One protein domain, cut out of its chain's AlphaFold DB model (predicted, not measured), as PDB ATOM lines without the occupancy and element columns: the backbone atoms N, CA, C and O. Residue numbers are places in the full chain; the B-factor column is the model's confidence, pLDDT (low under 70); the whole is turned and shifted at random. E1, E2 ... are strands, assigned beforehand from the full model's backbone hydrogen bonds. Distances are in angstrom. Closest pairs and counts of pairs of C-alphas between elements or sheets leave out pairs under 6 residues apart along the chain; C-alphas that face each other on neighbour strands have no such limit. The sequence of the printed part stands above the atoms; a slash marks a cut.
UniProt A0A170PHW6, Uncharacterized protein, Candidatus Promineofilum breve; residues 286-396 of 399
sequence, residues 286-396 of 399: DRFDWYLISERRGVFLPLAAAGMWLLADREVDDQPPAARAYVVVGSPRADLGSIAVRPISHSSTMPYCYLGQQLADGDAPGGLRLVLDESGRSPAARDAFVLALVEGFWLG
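This is residues 286 to 396 of the 399 residues of an uncharacterized protein of Candidatus Promineofilum breve (UniProt A0A170PHW6). A small closed barrel of six antiparallel strands runs round from E1 to E2, E7, E3, E5, E4 and back to E1; a seventh strand, E6, is outside this ring and pairs onto E5. The 111 printed residues hold seven named strands, E1 to E7 along the chain, and no named helix: all strand, though under half of the residues, 51, are in them. The whole is compact, with a radius of gyration of the C-alphas of 13.1 A and spans of 39 by 31 by 26 A.

Start at E1, residues 288 to 296, which makes a hairpin with E2, residues 308 to 313, at 141 degrees; N 291 and O 310 are 2.9 A apart, within hydrogen-bond range. Antiparallel to E2 is E7, residues 385 to 395, with N 313 and O 389 at 2.8 A. E7 bends by 68 degrees at residue 391, and over its residues 385 to 389 it pairs antiparallel with E3, residues 325 to 331, where N 328 and O 388 are 2.8 A apart. Beside E3 find antiparallel E5, residues 352 to 360, with N 327 and O 356 at 2.9 A. E4, residues 339 to 343, makes a hairpin with E5, with N 341 and O 353 at 2.9 A, and closes the ring antiparallel to E1, with N 342 and O 292 at 2.8 A. E6, residues 368 to 371, lies on the same side of E5 as E4, with N 359 and O 369 at 2.8 A; E4, E5 and E6 form a meander, each strand the antiparallel neighbour of the one before.

Find C-alpha 288 at (25.960, -20.401, -42.487); from there E1 runs 22.8 A. E5 runs 24.9 A. E7 runs 26.1 A, to C-alpha 395 at (11.452, -12.055, -37.241).

The two C-alphas farthest apart, those of Asp 363 and Gly 396, are 39.6 A apart. The printed part has no cut; the links E1 to E2, E2 to E3 and E6 to E7 are long. The mean pLDDT of the printed part is 71.1, and 43 residues are under 70, among them 316 to 324 and 361 to 368.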
ATOM      1  N   ASP A 286      29.199 -24.539 -40.178       60.91
ATOM      2  CA  ASP A 286      30.061 -23.350 -40.229       60.91
ATOM      3  C   ASP A 286      29.899 -22.567 -41.552       60.91
ATOM      4  O   ASP A 286      30.354 -21.425 -41.662       60.91
ATOM      5  N   ARG A 287      29.226 -23.164 -42.547       67.06
ATOM      6  CA  ARG A 287      28.859 -22.536 -43.822       67.06
ATOM      7  C   ARG A 287      27.892 -21.363 -43.659       67.06
ATOM      8  O   ARG A 287      27.959 -20.407 -44.431       67.06
ATOM      9  N   PHE A 288      27.013 -21.403 -42.657       66.06
ATOM     10  CA  PHE A 288      25.960 -20.401 -42.487       66.06
ATOM     11  C   PHE A 288      26.189 -19.514 -41.268       66.06
ATOM     12  O   PHE A 288      26.427 -19.996 -40.160       66.06
ATOM     13  N   ASP A 289      26.010 -18.207 -41.452       70.88
ATOM     14  CA  ASP A 289      26.112 -17.215 -40.385       70.88
ATOM     15  C   ASP A 289      24.822 -16.404 -40.235       70.88
ATOM     16  O   ASP A 289      24.159 -16.026 -41.207       70.88
ATOM     17  N   TRP A 290      24.488 -16.100 -38.982       70.50
ATOM     18  CA  TRP A 290      23.353 -15.253 -38.634       70.50
ATOM     19  C   TRP A 290      23.767 -13.788 -38.561       70.50
ATOM     20  O   TRP A 290      24.741 -13.439 -37.887       70.50
ATOM     21  N   TYR A 291      22.956 -12.921 -39.163       78.56
ATOM     22  CA  TYR A 291      23.095 -11.476 -39.046       78.56
ATOM     23  C   TYR A 291      21.795 -10.839 -38.548       78.56
ATOM     24  O   TYR A 291      20.695 -11.217 -38.942       78.56
ATOM     25  N   LEU A 292      21.927  -9.841 -37.682       78.88
ATOM     26  CA  LEU A 292      20.837  -8.989 -37.222       78.88
ATOM     27  C   LEU A 292      20.734  -7.758 -38.107       78.88
ATOM     28  O   LEU A 292      21.726  -7.049 -38.286       78.88
ATOM     29  N   ILE A 293      19.535  -7.422 -38.562       81.69
ATOM     30  CA  ILE A 293      19.250  -6.105 -39.113       81.69
ATOM     31  C   ILE A 293      19.306  -5.083 -37.976       81.69
ATOM     32  O   ILE A 293      18.423  -5.014 -37.122       81.69
ATOM     33  N   SER A 294      20.378  -4.296 -37.966       81.38
ATOM     34  CA  SER A 294      20.687  -3.342 -36.902       81.38
ATOM     35  C   SER A 294      20.080  -1.964 -37.139       81.38
ATOM     36  O   SER A 294      19.615  -1.324 -36.202       81.38
ATOM     37  N   GLU A 295      20.058  -1.509 -38.389       79.56
ATOM     38  CA  GLU A 295      19.548  -0.195 -38.765       79.56
ATOM     39  C   GLU A 295      19.019  -0.254 -40.198       79.56
ATOM     40  O   GLU A 295      19.568  -0.954 -41.050       79.56
ATOM     41  N   ARG A 296      17.964   0.508 -40.481       75.50
ATOM     42  CA  ARG A 296      17.454   0.696 -41.838       75.50
ATOM     43  C   ARG A 296      17.812   2.094 -42.320       75.50
ATOM     44  O   ARG A 296      17.393   3.071 -41.704       75.50
ATOM     45  N   ARG A 297      18.528   2.190 -43.442       67.12
ATOM     46  CA  ARG A 297      18.841   3.470 -44.084       67.12
ATOM     47  C   ARG A 297      18.158   3.525 -45.444       67.12
ATOM     48  O   ARG A 297      18.494   2.775 -46.349       67.12
ATOM     49  N   GLY A 298      17.166   4.404 -45.569       67.19
ATOM     50  CA  GLY A 298      16.373   4.555 -46.792       67.19
ATOM     51  C   GLY A 298      15.188   3.586 -46.909       67.19
ATOM     52  O   GLY A 298      14.782   2.927 -45.945       67.19
ATOM     53  N   VAL A 299      14.580   3.548 -48.098       67.88
ATOM     54  CA  VAL A 299      13.358   2.764 -48.364       67.88
ATOM     55  C   VAL A 299      13.673   1.376 -48.961       67.88
ATOM     56  O   VAL A 299      12.790   0.518 -49.004       67.88
ATOM     57  N   PHE A 300      14.956   1.108 -49.255       70.19
ATOM     58  CA  PHE A 300      15.470  -0.164 -49.768       70.19
ATOM     59  C   PHE A 300      14.986  -1.347 -48.918       70.19
ATOM     60  O   PHE A 300      15.189  -1.364 -47.705       70.19
ATOM     61  N   LEU A 301      14.338  -2.325 -49.568       72.19
ATOM     62  CA  LEU A 301      13.666  -3.469 -48.936       72.19
ATOM     63  C   LEU A 301      12.670  -3.052 -47.839       72.19
ATOM     64  O   LEU A 301      12.919  -3.249 -46.651       72.19
ATOM     65  N   PRO A 302      11.490  -2.520 -48.200       66.56
ATOM     66  CA  PRO A 302      10.600  -1.899 -47.227       66.56
ATOM     67  C   PRO A 302      10.002  -2.861 -46.199       66.56
ATOM     68  O   PRO A 302       9.607  -2.416 -45.121       66.56
ATOM     69  N   LEU A 303       9.967  -4.153 -46.531       66.62
ATOM     70  CA  LEU A 303       9.537  -5.240 -45.653       66.62
ATOM     71  C   LEU A 303      10.614  -5.635 -44.632       66.62
ATOM     72  O   LEU A 303      10.296  -6.306 -43.657       66.62
ATOM     73  N   ALA A 304      11.868  -5.217 -44.839       72.81
ATOM     74  CA  ALA A 304      12.969  -5.475 -43.933       72.81
ATOM     75  C   ALA A 304      13.047  -4.401 -42.823       72.81
ATOM     76  O   ALA A 304      13.021  -3.196 -43.085       72.81
ATOM     77  N   ALA A 305      13.098  -4.837 -41.564       72.25
ATOM     78  CA  ALA A 305      12.957  -4.009 -40.370       72.25
ATOM     79  C   ALA A 305      14.080  -4.300 -39.368       72.25
ATOM     80  O   ALA A 305      14.593  -5.419 -39.305       72.25
ATOM     81  N   ALA A 306      14.444  -3.287 -38.576       79.62
ATOM     82  CA  ALA A 306      15.375  -3.449 -37.463       79.62
ATOM     83  C   ALA A 306      14.869  -4.517 -36.484       79.62
ATOM     84  O   ALA A 306      13.676  -4.570 -36.187       79.62
ATOM     85  N   GLY A 307      15.772  -5.377 -36.016       70.12
ATOM     86  CA  GLY A 307      15.434  -6.519 -35.164       70.12
ATOM     87  C   GLY A 307      15.127  -7.818 -35.919       70.12
ATOM     88  O   GLY A 307      14.988  -8.862 -35.286       70.12
ATOM     89  N   MET A 308      15.038  -7.794 -37.255       73.69
ATOM     90  CA  MET A 308      14.928  -9.027 -38.037       73.69
ATOM     91  C   MET A 308      16.274  -9.708 -38.226       73.69
ATOM     92  O   MET A 308      17.300  -9.059 -38.402       73.69
ATOM     93  N   TRP A 309      16.248 -11.030 -38.225       74.44
ATOM     94  CA  TRP A 309      17.397 -11.886 -38.449       74.44
ATOM     95  C   TRP A 309      17.444 -12.336 -39.899       74.44
ATOM     96  O   TRP A 309      16.418 -12.553 -40.536       74.44
ATOM     97  N   LEU A 310      18.647 -12.509 -40.417       76.12
ATOM     98  CA  LEU A 310      18.892 -13.131 -41.707       76.12
ATOM     99  C   LEU A 310      19.949 -14.216 -41.536       76.12
ATOM    100  O   LEU A 310      20.874 -14.073 -40.733       76.12
ATOM    101  N   LEU A 311      19.782 -15.295 -42.283       75.19
ATOM    102  CA  LEU A 311      20.745 -16.378 -42.404       75.19
ATOM    103  C   LEU A 311      21.413 -16.207 -43.755       75.19
ATOM    104  O   LEU A 311      20.720 -16.049 -44.765       75.19
ATOM    105  N   ALA A 312      22.736 -16.210 -43.759       76.81
ATOM    106  CA  ALA A 312      23.491 -16.067 -44.983       76.81
ATOM    107  C   ALA A 312      24.516 -17.191 -45.132       76.81
ATOM    108  O   ALA A 312      25.168 -17.578 -44.163       76.81
ATOM    109  N   ASP A 313      24.635 -17.689 -46.354       76.31
ATOM    110  CA  ASP A 313      25.614 -18.671 -46.792       76.31
ATOM    111  C   ASP A 313      26.936 -17.980 -47.139       76.31
ATOM    112  O   ASP A 313      26.970 -17.069 -47.969       76.31
ATOM    113  N   ARG A 314      28.030 -18.390 -46.496       72.69
ATOM    114  CA  ARG A 314      29.365 -17.818 -46.709       72.69
ATOM    115  C   ARG A 314      30.050 -18.349 -47.970       72.69
ATOM    116  O   ARG A 314      31.008 -17.726 -48.427       72.69
ATOM    117  N   GLU A 315      29.587 -19.460 -48.538       71.44
ATOM    118  CA  GLU A 315      30.164 -20.097 -49.731       71.44
ATOM    119  C   GLU A 315      29.567 -19.511 -51.023       71.44
ATOM    120  O   GLU A 315      28.927 -20.189 -51.822       71.44
ATOM    121  N   VAL A 316      29.784 -18.209 -51.238       65.44
ATOM    122  CA  VAL A 316      29.196 -17.438 -52.354       65.44
ATOM    123  C   VAL A 316      29.586 -17.988 -53.737       65.44
ATOM    124  O   VAL A 316      28.806 -17.877 -54.681       65.44
ATOM    125  N   ASP A 317      30.779 -18.577 -53.861       56.34
ATOM    126  CA  ASP A 317      31.341 -19.039 -55.140       56.34
ATOM    127  C   ASP A 317      30.734 -20.364 -55.646       56.34
ATOM    128  O   ASP A 317      30.838 -20.667 -56.836       56.34
ATOM    129  N   ASP A 318      30.064 -21.134 -54.780       54.16
ATOM    130  CA  ASP A 318      29.539 -22.466 -55.120       54.16
ATOM    131  C   ASP A 318      28.106 -22.440 -55.680       54.16
ATOM    132  O   ASP A 318      27.569 -23.476 -56.087       54.16
ATOM    133  N   GLN A 319      27.474 -21.264 -55.742       54.97
ATOM    134  CA  GLN A 319      26.082 -21.119 -56.165       54.97
ATOM    135  C   GLN A 319      25.968 -20.458 -57.548       54.97
ATOM    136  O   GLN A 319      26.589 -19.424 -57.808       54.97
ATOM    137  N   PRO A 320      25.163 -21.017 -58.475       55.09
ATOM    138  CA  PRO A 320      24.984 -20.416 -59.787       55.09
ATOM    139  C   PRO A 320      24.310 -19.036 -59.665       55.09
ATOM    140  O   PRO A 320      23.395 -18.879 -58.853       55.09
ATOM    141  N   PRO A 321      24.696 -18.050 -60.500       57.47
ATOM    142  CA  PRO A 321      24.096 -16.719 -60.531       57.47
ATOM    143  C   PRO A 321      22.570 -16.743 -60.644       57.47
ATOM    144  O   PRO A 321      22.011 -16.901 -61.732       57.47
ATOM    145  N   ALA A 322      21.874 -16.546 -59.527       58.72
ATOM    146  CA  ALA A 322      20.433 -16.365 -59.532       58.72
ATOM    147  C   ALA A 322      20.105 -14.890 -59.792       58.72
ATOM    148  O   ALA A 322      20.614 -13.982 -59.129       58.72
ATOM    149  N   ALA A 323      19.232 -14.626 -60.765       59.31
ATOM    150  CA  ALA A 323      18.750 -13.272 -60.996       59.31
ATOM    151  C   ALA A 323      17.969 -12.783 -59.763       59.31
ATOM    152  O   ALA A 323      17.025 -13.445 -59.339       59.31
ATOM    153  N   ARG A 324      18.316 -11.595 -59.239       67.12
ATOM    154  CA  ARG A 324      17.663 -10.939 -58.082       67.12
ATOM    155  C   ARG A 324      17.907 -11.601 -56.720       67.12
ATOM    156  O   ARG A 324      17.022 -11.564 -55.868       67.12
ATOM    157  N   ALA A 325      19.101 -12.130 -56.478       77.50
ATOM    158  CA  ALA A 325      19.484 -12.594 -55.146       77.50
ATOM    159  C   ALA A 325      19.822 -11.433 -54.188       77.50
ATOM    160  O   ALA A 325      20.293 -10.376 -54.619       77.50
ATOM    161  N   TYR A 326      19.604 -11.627 -52.886       84.31
ATOM    162  CA  TYR A 326      20.077 -10.707 -51.848       84.31
ATOM    163  C   TYR A 326      21.402 -11.198 -51.279       84.31
ATOM    164  O   TYR A 326      21.607 -12.395 -51.110       84.31
ATOM    165  N   VAL A 327      22.300 -10.269 -50.979       85.19
ATOM    166  CA  VAL A 327      23.669 -10.577 -50.559       85.19
ATOM    167  C   VAL A 327      24.082  -9.718 -49.373       85.19
ATOM    168  O   VAL A 327      23.730  -8.540 -49.294       85.19
ATOM    169  N   VAL A 328      24.868 -10.291 -48.466       85.31
ATOM    170  CA  VAL A 328      25.591  -9.525 -47.451       85.31
ATOM    171  C   VAL A 328      26.849  -8.971 -48.096       85.31
ATOM    172  O   VAL A 328      27.652  -9.698 -48.676       85.31
ATOM    173  N   VAL A 329      27.021  -7.663 -47.992       84.19
ATOM    174  CA  VAL A 329      28.088  -6.903 -48.626       84.19
ATOM    175  C   VAL A 329      28.899  -6.235 -47.540       84.19
ATOM    176  O   VAL A 329      28.373  -5.459 -46.745       84.19
ATOM    177  N   GLY A 330      30.192  -6.515 -47.505       82.56
ATOM    178  CA  GLY A 330      31.096  -5.747 -46.671       82.56
ATOM    179  C   GLY A 330      31.542  -4.484 -47.396       82.56
ATOM    180  O   GLY A 330      31.744  -4.475 -48.613       82.56
ATOM    181  N   SER A 331      31.693  -3.405 -46.636       76.56
ATOM    182  CA  SER A 331      32.225  -2.149 -47.150       76.56
ATOM    183  C   SER A 331      33.110  -1.462 -46.113       76.56
ATOM    184  O   SER A 331      32.824  -1.522 -44.917       76.56
ATOM    185  N   PRO A 332      34.167  -0.751 -46.536       72.69
ATOM    186  CA  PRO A 332      34.875   0.178 -45.664       72.69
ATOM    187  C   PRO A 332      34.080   1.469 -45.385       72.69
ATOM    188  O   PRO A 332      34.498   2.252 -44.534       72.69
ATOM    189  N   ARG A 333      32.959   1.722 -46.082       70.94
ATOM    190  CA  ARG A 333      32.172   2.957 -45.954       70.94
ATOM    191  C   ARG A 333      30.927   2.763 -45.100       70.94
ATOM    192  O   ARG A 333      30.171   1.809 -45.266       70.94
ATOM    193  N   ALA A 334      30.709   3.701 -44.186       64.81
ATOM    194  CA  ALA A 334      29.635   3.635 -43.209       64.81
ATOM    195  C   ALA A 334      28.269   4.094 -43.758       64.81
ATOM    196  O   ALA A 334      27.300   3.990 -43.030       64.81
ATOM    197  N   ASP A 335      28.170   4.644 -44.968       67.62
ATOM    198  CA  ASP A 335      27.061   5.499 -45.425       67.62
ATOM    199  C   ASP A 335      26.352   5.015 -46.704       67.62
ATOM    200  O   ASP A 335      25.681   5.788 -47.386       67.62
ATOM    201  N   LEU A 336      26.457   3.726 -47.022       68.00
ATOM    202  CA  LEU A 336      25.739   3.132 -48.153       68.00
ATOM    203  C   LEU A 336      24.221   3.065 -47.857       68.00
ATOM    204  O   LEU A 336      23.816   2.808 -46.723       68.00
ATOM    205  N   GLY A 337      23.381   3.352 -48.862       66.19
ATOM    206  CA  GLY A 337      21.925   3.578 -48.749       66.19
ATOM    207  C   GLY A 337      21.052   2.327 -48.556       66.19
ATOM    208  O   GLY A 337      19.992   2.217 -49.173       66.19
ATOM    209  N   SER A 338      21.505   1.400 -47.714       74.12
ATOM    210  CA  SER A 338      20.950   0.060 -47.500       74.12
ATOM    211  C   SER A 338      20.582  -0.210 -46.039       74.12
ATOM    212  O   SER A 338      20.636   0.637 -45.147       74.12
ATOM    213  N   ILE A 339      20.199  -1.453 -45.772       80.56
ATOM    214  CA  ILE A 339      19.992  -1.971 -44.429       80.56
ATOM    215  C   ILE A 339      21.333  -2.437 -43.851       80.56
ATOM    216  O   ILE A 339      22.030  -3.244 -44.466       80.56
ATOM    217  N   ALA A 340      21.681  -1.940 -42.665       84.19
ATOM    218  CA  ALA A 340      22.906  -2.301 -41.964       84.19
ATOM    219  C   ALA A 340      22.694  -3.573 -41.143       84.19
ATOM    220  O   ALA A 340      21.771  -3.655 -40.322       84.19
ATOM    221  N   VAL A 341      23.582  -4.547 -41.319       83.12
ATOM    222  CA  VAL A 341      23.471  -5.868 -40.698       83.12
ATOM    223  C   VAL A 341      24.684  -6.147 -39.816       83.12
ATOM    224  O   VAL A 341      25.784  -5.678 -40.097       83.12
ATOM    225  N   ARG A 342      24.499  -6.886 -38.721       80.69
ATOM    226  CA  ARG A 342      25.572  -7.237 -37.780       80.69
ATOM    227  C   ARG A 342      25.636  -8.746 -37.592       80.69
ATOM    228  O   ARG A 342      24.617  -9.311 -37.201       80.69
ATOM    229  N   PRO A 343      26.782  -9.396 -37.839       72.25
ATOM    230  CA  PRO A 343      26.915 -10.820 -37.576       72.25
ATOM    231  C   PRO A 343      26.834 -11.095 -36.073       72.25
ATOM    232  O   PRO A 343      27.298 -10.295 -35.256       72.25
ATOM    233  N   ILE A 344      26.263 -12.240 -35.707       64.25
ATOM    234  CA  ILE A 344      26.277 -12.733 -34.323       64.25
ATOM    235  C   ILE A 344      27.675 -13.215 -33.956       64.25
ATOM    236  O   ILE A 344      28.207 -12.880 -32.896       64.25
ATOM    237  N   SER A 345      28.296 -13.977 -34.856       59.59
ATOM    238  CA  SER A 345      29.665 -14.430 -34.687       59.59
ATOM    239  C   SER A 345      30.607 -13.240 -34.917       59.59
ATOM    240  O   SER A 345      30.575 -12.572 -35.947       59.59
ATOM    241  N   HIS A 346      31.482 -12.936 -33.952       51.09
ATOM    242  CA  HIS A 346      32.468 -11.844 -34.061       51.09
ATOM    243  C   HIS A 346      33.602 -12.166 -35.064       51.09
ATOM    244  O   HIS A 346      34.713 -11.658 -34.947       51.09
ATOM    245  N   SER A 347      33.340 -13.055 -36.027       50.00
ATOM    246  CA  SER A 347      34.311 -13.566 -36.992       50.00
ATOM    247  C   SER A 347      34.522 -12.622 -38.181       50.00
ATOM    248  O   SER A 347      35.536 -12.726 -38.869       50.00
ATOM    249  N   SER A 348      33.606 -11.673 -38.413       53.50
ATOM    250  CA  SER A 348      33.775 -10.670 -39.464       53.50
ATOM    251  C   SER A 348      34.758  -9.588 -39.021       53.50
ATOM    252  O   SER A 348      34.486  -8.807 -38.112       53.50
ATOM    253  N   THR A 349      35.896  -9.505 -39.708       56.66
ATOM    254  CA  THR A 349      36.885  -8.427 -39.541       56.66
ATOM    255  C   THR A 349      36.438  -7.105 -40.170       56.66
ATOM    256  O   THR A 349      37.174  -6.121 -40.108       56.66
ATOM    257  N   MET A 350      35.271  -7.071 -40.825       65.38
ATOM    258  CA  MET A 350      34.796  -5.903 -41.558       65.38
ATOM    259  C   MET A 350      33.903  -5.021 -40.681       65.38
ATOM    260  O   MET A 350      32.921  -5.511 -40.126       65.38
ATOM    261  N   PRO A 351      34.208  -3.713 -40.570       64.81
ATOM    262  CA  PRO A 351      33.509  -2.818 -39.650       64.81
ATOM    263  C   PRO A 351      32.076  -2.498 -40.089       64.81
ATOM    264  O   PRO A 351      31.253  -2.145 -39.245       64.81
ATOM    265  N   TYR A 352      31.768  -2.625 -41.384       75.38
ATOM    266  CA  TYR A 352      30.442  -2.343 -41.918       75.38
ATOM    267  C   TYR A 352      29.979  -3.452 -42.864       75.38
ATOM    268  O   TYR A 352      30.620  -3.737 -43.880       75.38
ATOM    269  N   CYS A 353      28.840  -4.053 -42.523       83.25
ATOM    270  CA  CYS A 353      28.134  -5.025 -43.344       83.25
ATOM    271  C   CYS A 353      26.755  -4.468 -43.705       83.25
ATOM    272  O   CYS A 353      26.024  -3.951 -42.857       83.25
ATOM    273  N   TYR A 354      26.400  -4.603 -44.973       85.19
ATOM    274  CA  TYR A 354      25.173  -4.094 -45.562       85.19
ATOM    275  C   TYR A 354      24.451  -5.183 -46.325       85.19
ATOM    276  O   TYR A 354      25.064  -6.127 -46.811       85.19
ATOM    277  N   LEU A 355      23.146  -5.015 -46.483       85.00
ATOM    278  CA  LEU A 355      22.347  -5.842 -47.369       85.00
ATOM    279  C   LEU A 355      22.278  -5.205 -48.762       85.00
ATOM    280  O   LEU A 355      21.838  -4.065 -48.903       85.00
ATOM    281  N   GLY A 356      22.702  -5.945 -49.781       85.81
ATOM    282  CA  GLY A 356      22.631  -5.562 -51.188       85.81
ATOM    283  C   GLY A 356      21.757  -6.508 -52.007       85.81
ATOM    284  O   GLY A 356      21.353  -7.572 -51.539       85.81
ATOM    285  N   GLN A 357      21.483  -6.130 -53.252       84.50
ATOM    286  CA  GLN A 357      20.803  -6.967 -54.238       84.50
ATOM    287  C   GLN A 357      21.689  -7.163 -55.466       84.50
ATOM    288  O   GLN A 357      22.263  -6.210 -55.991       84.50
ATOM    289  N   GLN A 358      21.763  -8.397 -55.947       81.50
ATOM    290  CA  GLN A 358      22.447  -8.757 -57.175       81.50
ATOM    291  C   GLN A 358      21.438  -8.854 -58.327       81.50
ATOM    292  O   GLN A 358      20.471  -9.613 -58.277       81.50
ATOM    293  N   LEU A 359      21.642  -8.060 -59.374       75.62
ATOM    294  CA  LEU A 359      20.791  -7.996 -60.562       75.62
ATOM    295  C   LEU A 359      21.562  -8.503 -61.779       75.62
ATOM    296  O   LEU A 359      22.745  -8.211 -61.924       75.62
ATOM    297  N   ALA A 360      20.891  -9.235 -62.667       71.38
ATOM    298  CA  ALA A 360      21.462  -9.567 -63.968       71.38
ATOM    299  C   ALA A 360      21.632  -8.276 -64.780       71.38
ATOM    300  O   ALA A 360      20.672  -7.516 -64.944       71.38
ATOM    301  N   ASP A 361      22.851  -8.012 -65.242       67.12
ATOM    302  CA  ASP A 361      23.145  -6.875 -66.097       67.12
ATOM    303  C   ASP A 361      22.664  -7.195 -67.513       67.12
ATOM    304  O   ASP A 361      23.158  -8.113 -68.168       67.12
ATOM    305  N   GLY A 362      21.635  -6.477 -67.963       57.38
ATOM    306  CA  GLY A 362      20.958  -6.752 -69.232       57.38
ATOM    307  C   GLY A 362      21.844  -6.547 -70.463       57.38
ATOM    308  O   GLY A 362      21.538  -7.106 -71.515       57.38
ATOM    309  N   ASP A 363      22.942  -5.797 -70.326       57.94
ATOM    310  CA  ASP A 363      23.834  -5.424 -71.428       57.94
ATOM    311  C   ASP A 363      25.106  -6.290 -71.530       57.94
ATOM    312  O   ASP A 363      25.833  -6.189 -72.519       57.94
ATOM    313  N   ALA A 364      25.383  -7.173 -70.559       51.19
ATOM    314  CA  ALA A 364      26.573  -8.028 -70.566       51.19
ATOM    315  C   ALA A 364      26.225  -9.498 -70.260       51.19
ATOM    316  O   ALA A 364      25.727  -9.797 -69.173       51.19
ATOM    317  N   PRO A 365      26.521 -10.455 -71.162       42.91
ATOM    318  CA  PRO A 365      26.263 -11.866 -70.898       42.91
ATOM    319  C   PRO A 365      27.114 -12.342 -69.710       42.91
ATOM    320  O   PRO A 365      28.338 -12.396 -69.792       42.91
ATOM    321  N   GLY A 366      26.447 -12.662 -68.595       54.59
ATOM    322  CA  GLY A 366      27.069 -13.117 -67.344       54.59
ATOM    323  C   GLY A 366      27.465 -12.005 -66.364       54.59
ATOM    324  O   GLY A 366      27.990 -12.307 -65.295       54.59
ATOM    325  N   GLY A 367      27.212 -10.733 -66.690       62.59
ATOM    326  CA  GLY A 367      27.461  -9.623 -65.776       62.59
ATOM    327  C   GLY A 367      26.403  -9.575 -64.677       62.59
ATOM    328  O   GLY A 367      25.215  -9.468 -64.964       62.59
ATOM    329  N   LEU A 368      26.811  -9.649 -63.413       69.56
ATOM    330  CA  LEU A 368      25.938  -9.365 -62.276       69.56
ATOM    331  C   LEU A 368      26.288  -7.986 -61.729       69.56
ATOM    332  O   LEU A 368      27.442  -7.709 -61.402       69.56
ATOM    333  N   ARG A 369      25.283  -7.127 -61.596       78.50
ATOM    334  CA  ARG A 369      25.410  -5.803 -60.997       78.50
ATOM    335  C   ARG A 369      24.949  -5.843 -59.548       78.50
ATOM    336  O   ARG A 369      23.829  -6.257 -59.260       78.50
ATOM    337  N   LEU A 370      25.794  -5.356 -58.646       81.38
ATOM    338  CA  LEU A 370      25.443  -5.165 -57.244       81.38
ATOM    339  C   LEU A 370      24.743  -3.817 -57.059       81.38
ATOM    340  O   LEU A 370      25.216  -2.804 -57.564       81.38
ATOM    341  N   VAL A 371      23.640  -3.787 -56.323       84.88
ATOM    342  CA  VAL A 371      22.897  -2.570 -55.979       84.88
ATOM    343  C   VAL A 371      22.727  -2.509 -54.466       84.88
ATOM    344  O   VAL A 371      22.292  -3.479 -53.848       84.88
ATOM    345  N   LEU A 372      23.096  -1.373 -53.870       81.50
ATOM    346  CA  LEU A 372      23.097  -1.159 -52.415       81.50
ATOM    347  C   LEU A 372      22.102  -0.086 -51.964       81.50
ATOM    348  O   LEU A 372      22.136   0.330 -50.814       81.50
ATOM    349  N   ASP A 373      21.272   0.417 -52.867       79.75
ATOM    350  CA  ASP A 373      20.261   1.420 -52.569       79.75
ATOM    351  C   ASP A 373      19.175   1.430 -53.653       79.75
ATOM    352  O   ASP A 373      19.217   0.695 -54.640       79.75
ATOM    353  N   GLU A 374      18.179   2.290 -53.484       74.50
ATOM    354  CA  GLU A 374      17.075   2.420 -54.438       74.50
ATOM    355  C   GLU A 374      17.430   3.200 -55.703       74.50
ATOM    356  O   GLU A 374      16.674   3.181 -56.672       74.50
ATOM    357  N   SER A 375      18.579   3.882 -55.729       76.38
ATOM    358  CA  SER A 375      19.010   4.628 -56.914       76.38
ATOM    359  C   SER A 375      19.377   3.698 -58.073       76.38
ATOM    360  O   SER A 375      19.573   4.153 -59.204       76.38
ATOM    361  N   GLY A 376      19.505   2.395 -57.787       70.56
ATOM    362  CA  GLY A 376      19.891   1.374 -58.746       70.56
ATOM    363  C   GLY A 376      21.354   1.484 -59.158       70.56
ATOM    364  O   GLY A 376      21.785   0.763 -60.054       70.56
ATOM    365  N   ARG A 377      22.138   2.394 -58.566       73.94
ATOM    366  CA  ARG A 377      23.548   2.613 -58.907       73.94
ATOM    367  C   ARG A 377      24.412   1.495 -58.334       73.94
ATOM    368  O   ARG A 377      24.234   1.077 -57.196       73.94
ATOM    369  N   SER A 378      25.354   1.014 -59.146       75.56
ATOM    370  CA  SER A 378      26.366   0.089 -58.640       75.56
ATOM    371  C   SER A 378      27.370   0.856 -57.783       75.56
ATOM    372  O   SER A 378      27.813   1.927 -58.216       75.56
ATOM    373  N   PRO A 379      27.778   0.330 -56.616       75.69
ATOM    374  CA  PRO A 379      28.942   0.852 -55.918       75.69
ATOM    375  C   PRO A 379      30.186   0.679 -56.799       75.69
ATOM    376  O   PRO A 379      30.233  -0.197 -57.672       75.69
ATOM    377  N   ALA A 380      31.209   1.505 -56.578       73.94
ATOM    378  CA  ALA A 380      32.494   1.281 -57.223       73.94
ATOM    379  C   ALA A 380      33.088  -0.046 -56.719       73.94
ATOM    380  O   ALA A 380      33.021  -0.341 -55.529       73.94
ATOM    381  N   ALA A 381      33.717  -0.825 -57.603       62.06
ATOM    382  CA  ALA A 381      34.213  -2.175 -57.296       62.06
ATOM    383  C   ALA A 381      35.216  -2.253 -56.122       62.06
ATOM    384  O   ALA A 381      35.450  -3.323 -55.579       62.06
ATOM    385  N   ARG A 382      35.825  -1.126 -55.725       66.44
ATOM    386  CA  ARG A 382      36.742  -1.040 -54.572       66.44
ATOM    387  C   ARG A 382      36.040  -0.764 -53.239       66.44
ATOM    388  O   ARG A 382      36.675  -0.872 -52.197       66.44
ATOM    389  N   ASP A 383      34.766  -0.386 -53.272       70.31
ATOM    390  CA  ASP A 383      34.006   0.054 -52.100       70.31
ATOM    391  C   ASP A 383      33.078  -1.040 -51.544       70.31
ATOM    392  O   ASP A 383      32.494  -0.847 -50.479       70.31
ATOM    393  N   ALA A 384      32.920  -2.169 -52.241       78.75
ATOM    394  CA  ALA A 384      31.989  -3.225 -51.861       78.75
ATOM    395  C   ALA A 384      32.477  -4.603 -52.320       78.75
ATOM    396  O   ALA A 384      32.914  -4.765 -53.457       78.75
ATOM    397  N   PHE A 385      32.351  -5.597 -51.445       78.94
ATOM    398  CA  PHE A 385      32.620  -7.004 -51.738       78.94
ATOM    399  C   PHE A 385      31.503  -7.864 -51.150       78.94
ATOM    400  O   PHE A 385      30.987  -7.575 -50.068       78.94
ATOM    401  N   VAL A 386      31.108  -8.905 -51.880       80.62
ATOM    402  CA  VAL A 386      30.091  -9.852 -51.416       80.62
ATOM    403  C   VAL A 386      30.734 -10.796 -50.407       80.62
ATOM    404  O   VAL A 386      31.795 -11.355 -50.667       80.62
ATOM    405  N   LEU A 387      30.114 -10.915 -49.238       76.38
ATOM    406  CA  LEU A 387      30.573 -11.748 -48.130       76.38
ATOM    407  C   LEU A 387      29.755 -13.025 -47.977       76.38
ATOM    408  O   LEU A 387      30.294 -14.034 -47.536       76.38
ATOM    409  N   ALA A 388      28.457 -12.952 -48.269       77.88
ATOM    410  CA  ALA A 388      27.542 -14.072 -48.116       77.88
ATOM    411  C   ALA A 388      26.296 -13.886 -48.995       77.88
ATOM    412  O   ALA A 388      25.918 -12.751 -49.307       77.88
ATOM    413  N   LEU A 389      25.636 -14.985 -49.358       80.81
ATOM    414  CA  LEU A 389      24.330 -14.990 -50.013       80.81
ATOM    415  C   LEU A 389      23.228 -15.122 -48.965       80.81
ATOM    416  O   LEU A 389      23.337 -15.928 -48.052       80.81
ATOM    417  N   VAL A 390      22.166 -14.328 -49.061       80.94
ATOM    418  CA  VAL A 390      21.070 -14.385 -48.089       80.94
ATOM    419  C   VAL A 390      20.093 -15.492 -48.464       80.94
ATOM    420  O   VAL A 390      19.411 -15.400 -49.483       80.94
ATOM    421  N   GLU A 391      19.974 -16.484 -47.584       74.25
ATOM    422  CA  GLU A 391      19.070 -17.632 -47.730       74.25
ATOM    423  C   GLU A 391      17.650 -17.322 -47.238       74.25
ATOM    424  O   GLU A 391      16.673 -17.928 -47.676       74.25
ATOM    425  N   GLY A 392      17.501 -16.358 -46.323       66.06
ATOM    426  CA  GLY A 392      16.181 -15.964 -45.843       66.06
ATOM    427  C   GLY A 392      16.166 -14.838 -44.814       66.06
ATOM    428  O   GLY A 392      17.203 -14.328 -44.386       66.06
ATOM    429  N   PHE A 393      14.949 -14.480 -44.401       70.69
ATOM    430  CA  PHE A 393      14.654 -13.467 -43.387       70.69
ATOM    431  C   PHE A 393      13.731 -14.053 -42.312       70.69
ATOM    432  O   PHE A 393      12.782 -14.774 -42.622       70.69
ATOM    433  N   TRP A 394      13.970 -13.694 -41.056       63.38
ATOM    434  CA  TRP A 394      13.240 -14.156 -39.881       63.38
ATOM    435  C   TRP A 394      12.936 -12.984 -38.949       63.38
ATOM    436  O   TRP A 394      13.758 -12.090 -38.757       63.38
ATOM    437  N   LEU A 395      11.764 -12.991 -38.320       60.47
ATOM    438  CA  LEU A 395      11.452 -12.055 -37.241       60.47
ATOM    439  C   LEU A 395      12.064 -12.579 -35.941       60.47
ATOM    440  O   LEU A 395      11.861 -13.741 -35.589       60.47
ATOM    441  N   GLY A 396      12.815 -11.733 -35.233       53.00
ATOM    442  CA  GLY A 396      13.225 -12.039 -33.867       53.00
ATOM    443  C   GLY A 396      11.993 -12.201 -32.983       53.00
ATOM    444  O   GLY A 396      11.071 -11.388 -33.047       53.00
TER     445      GLY A 396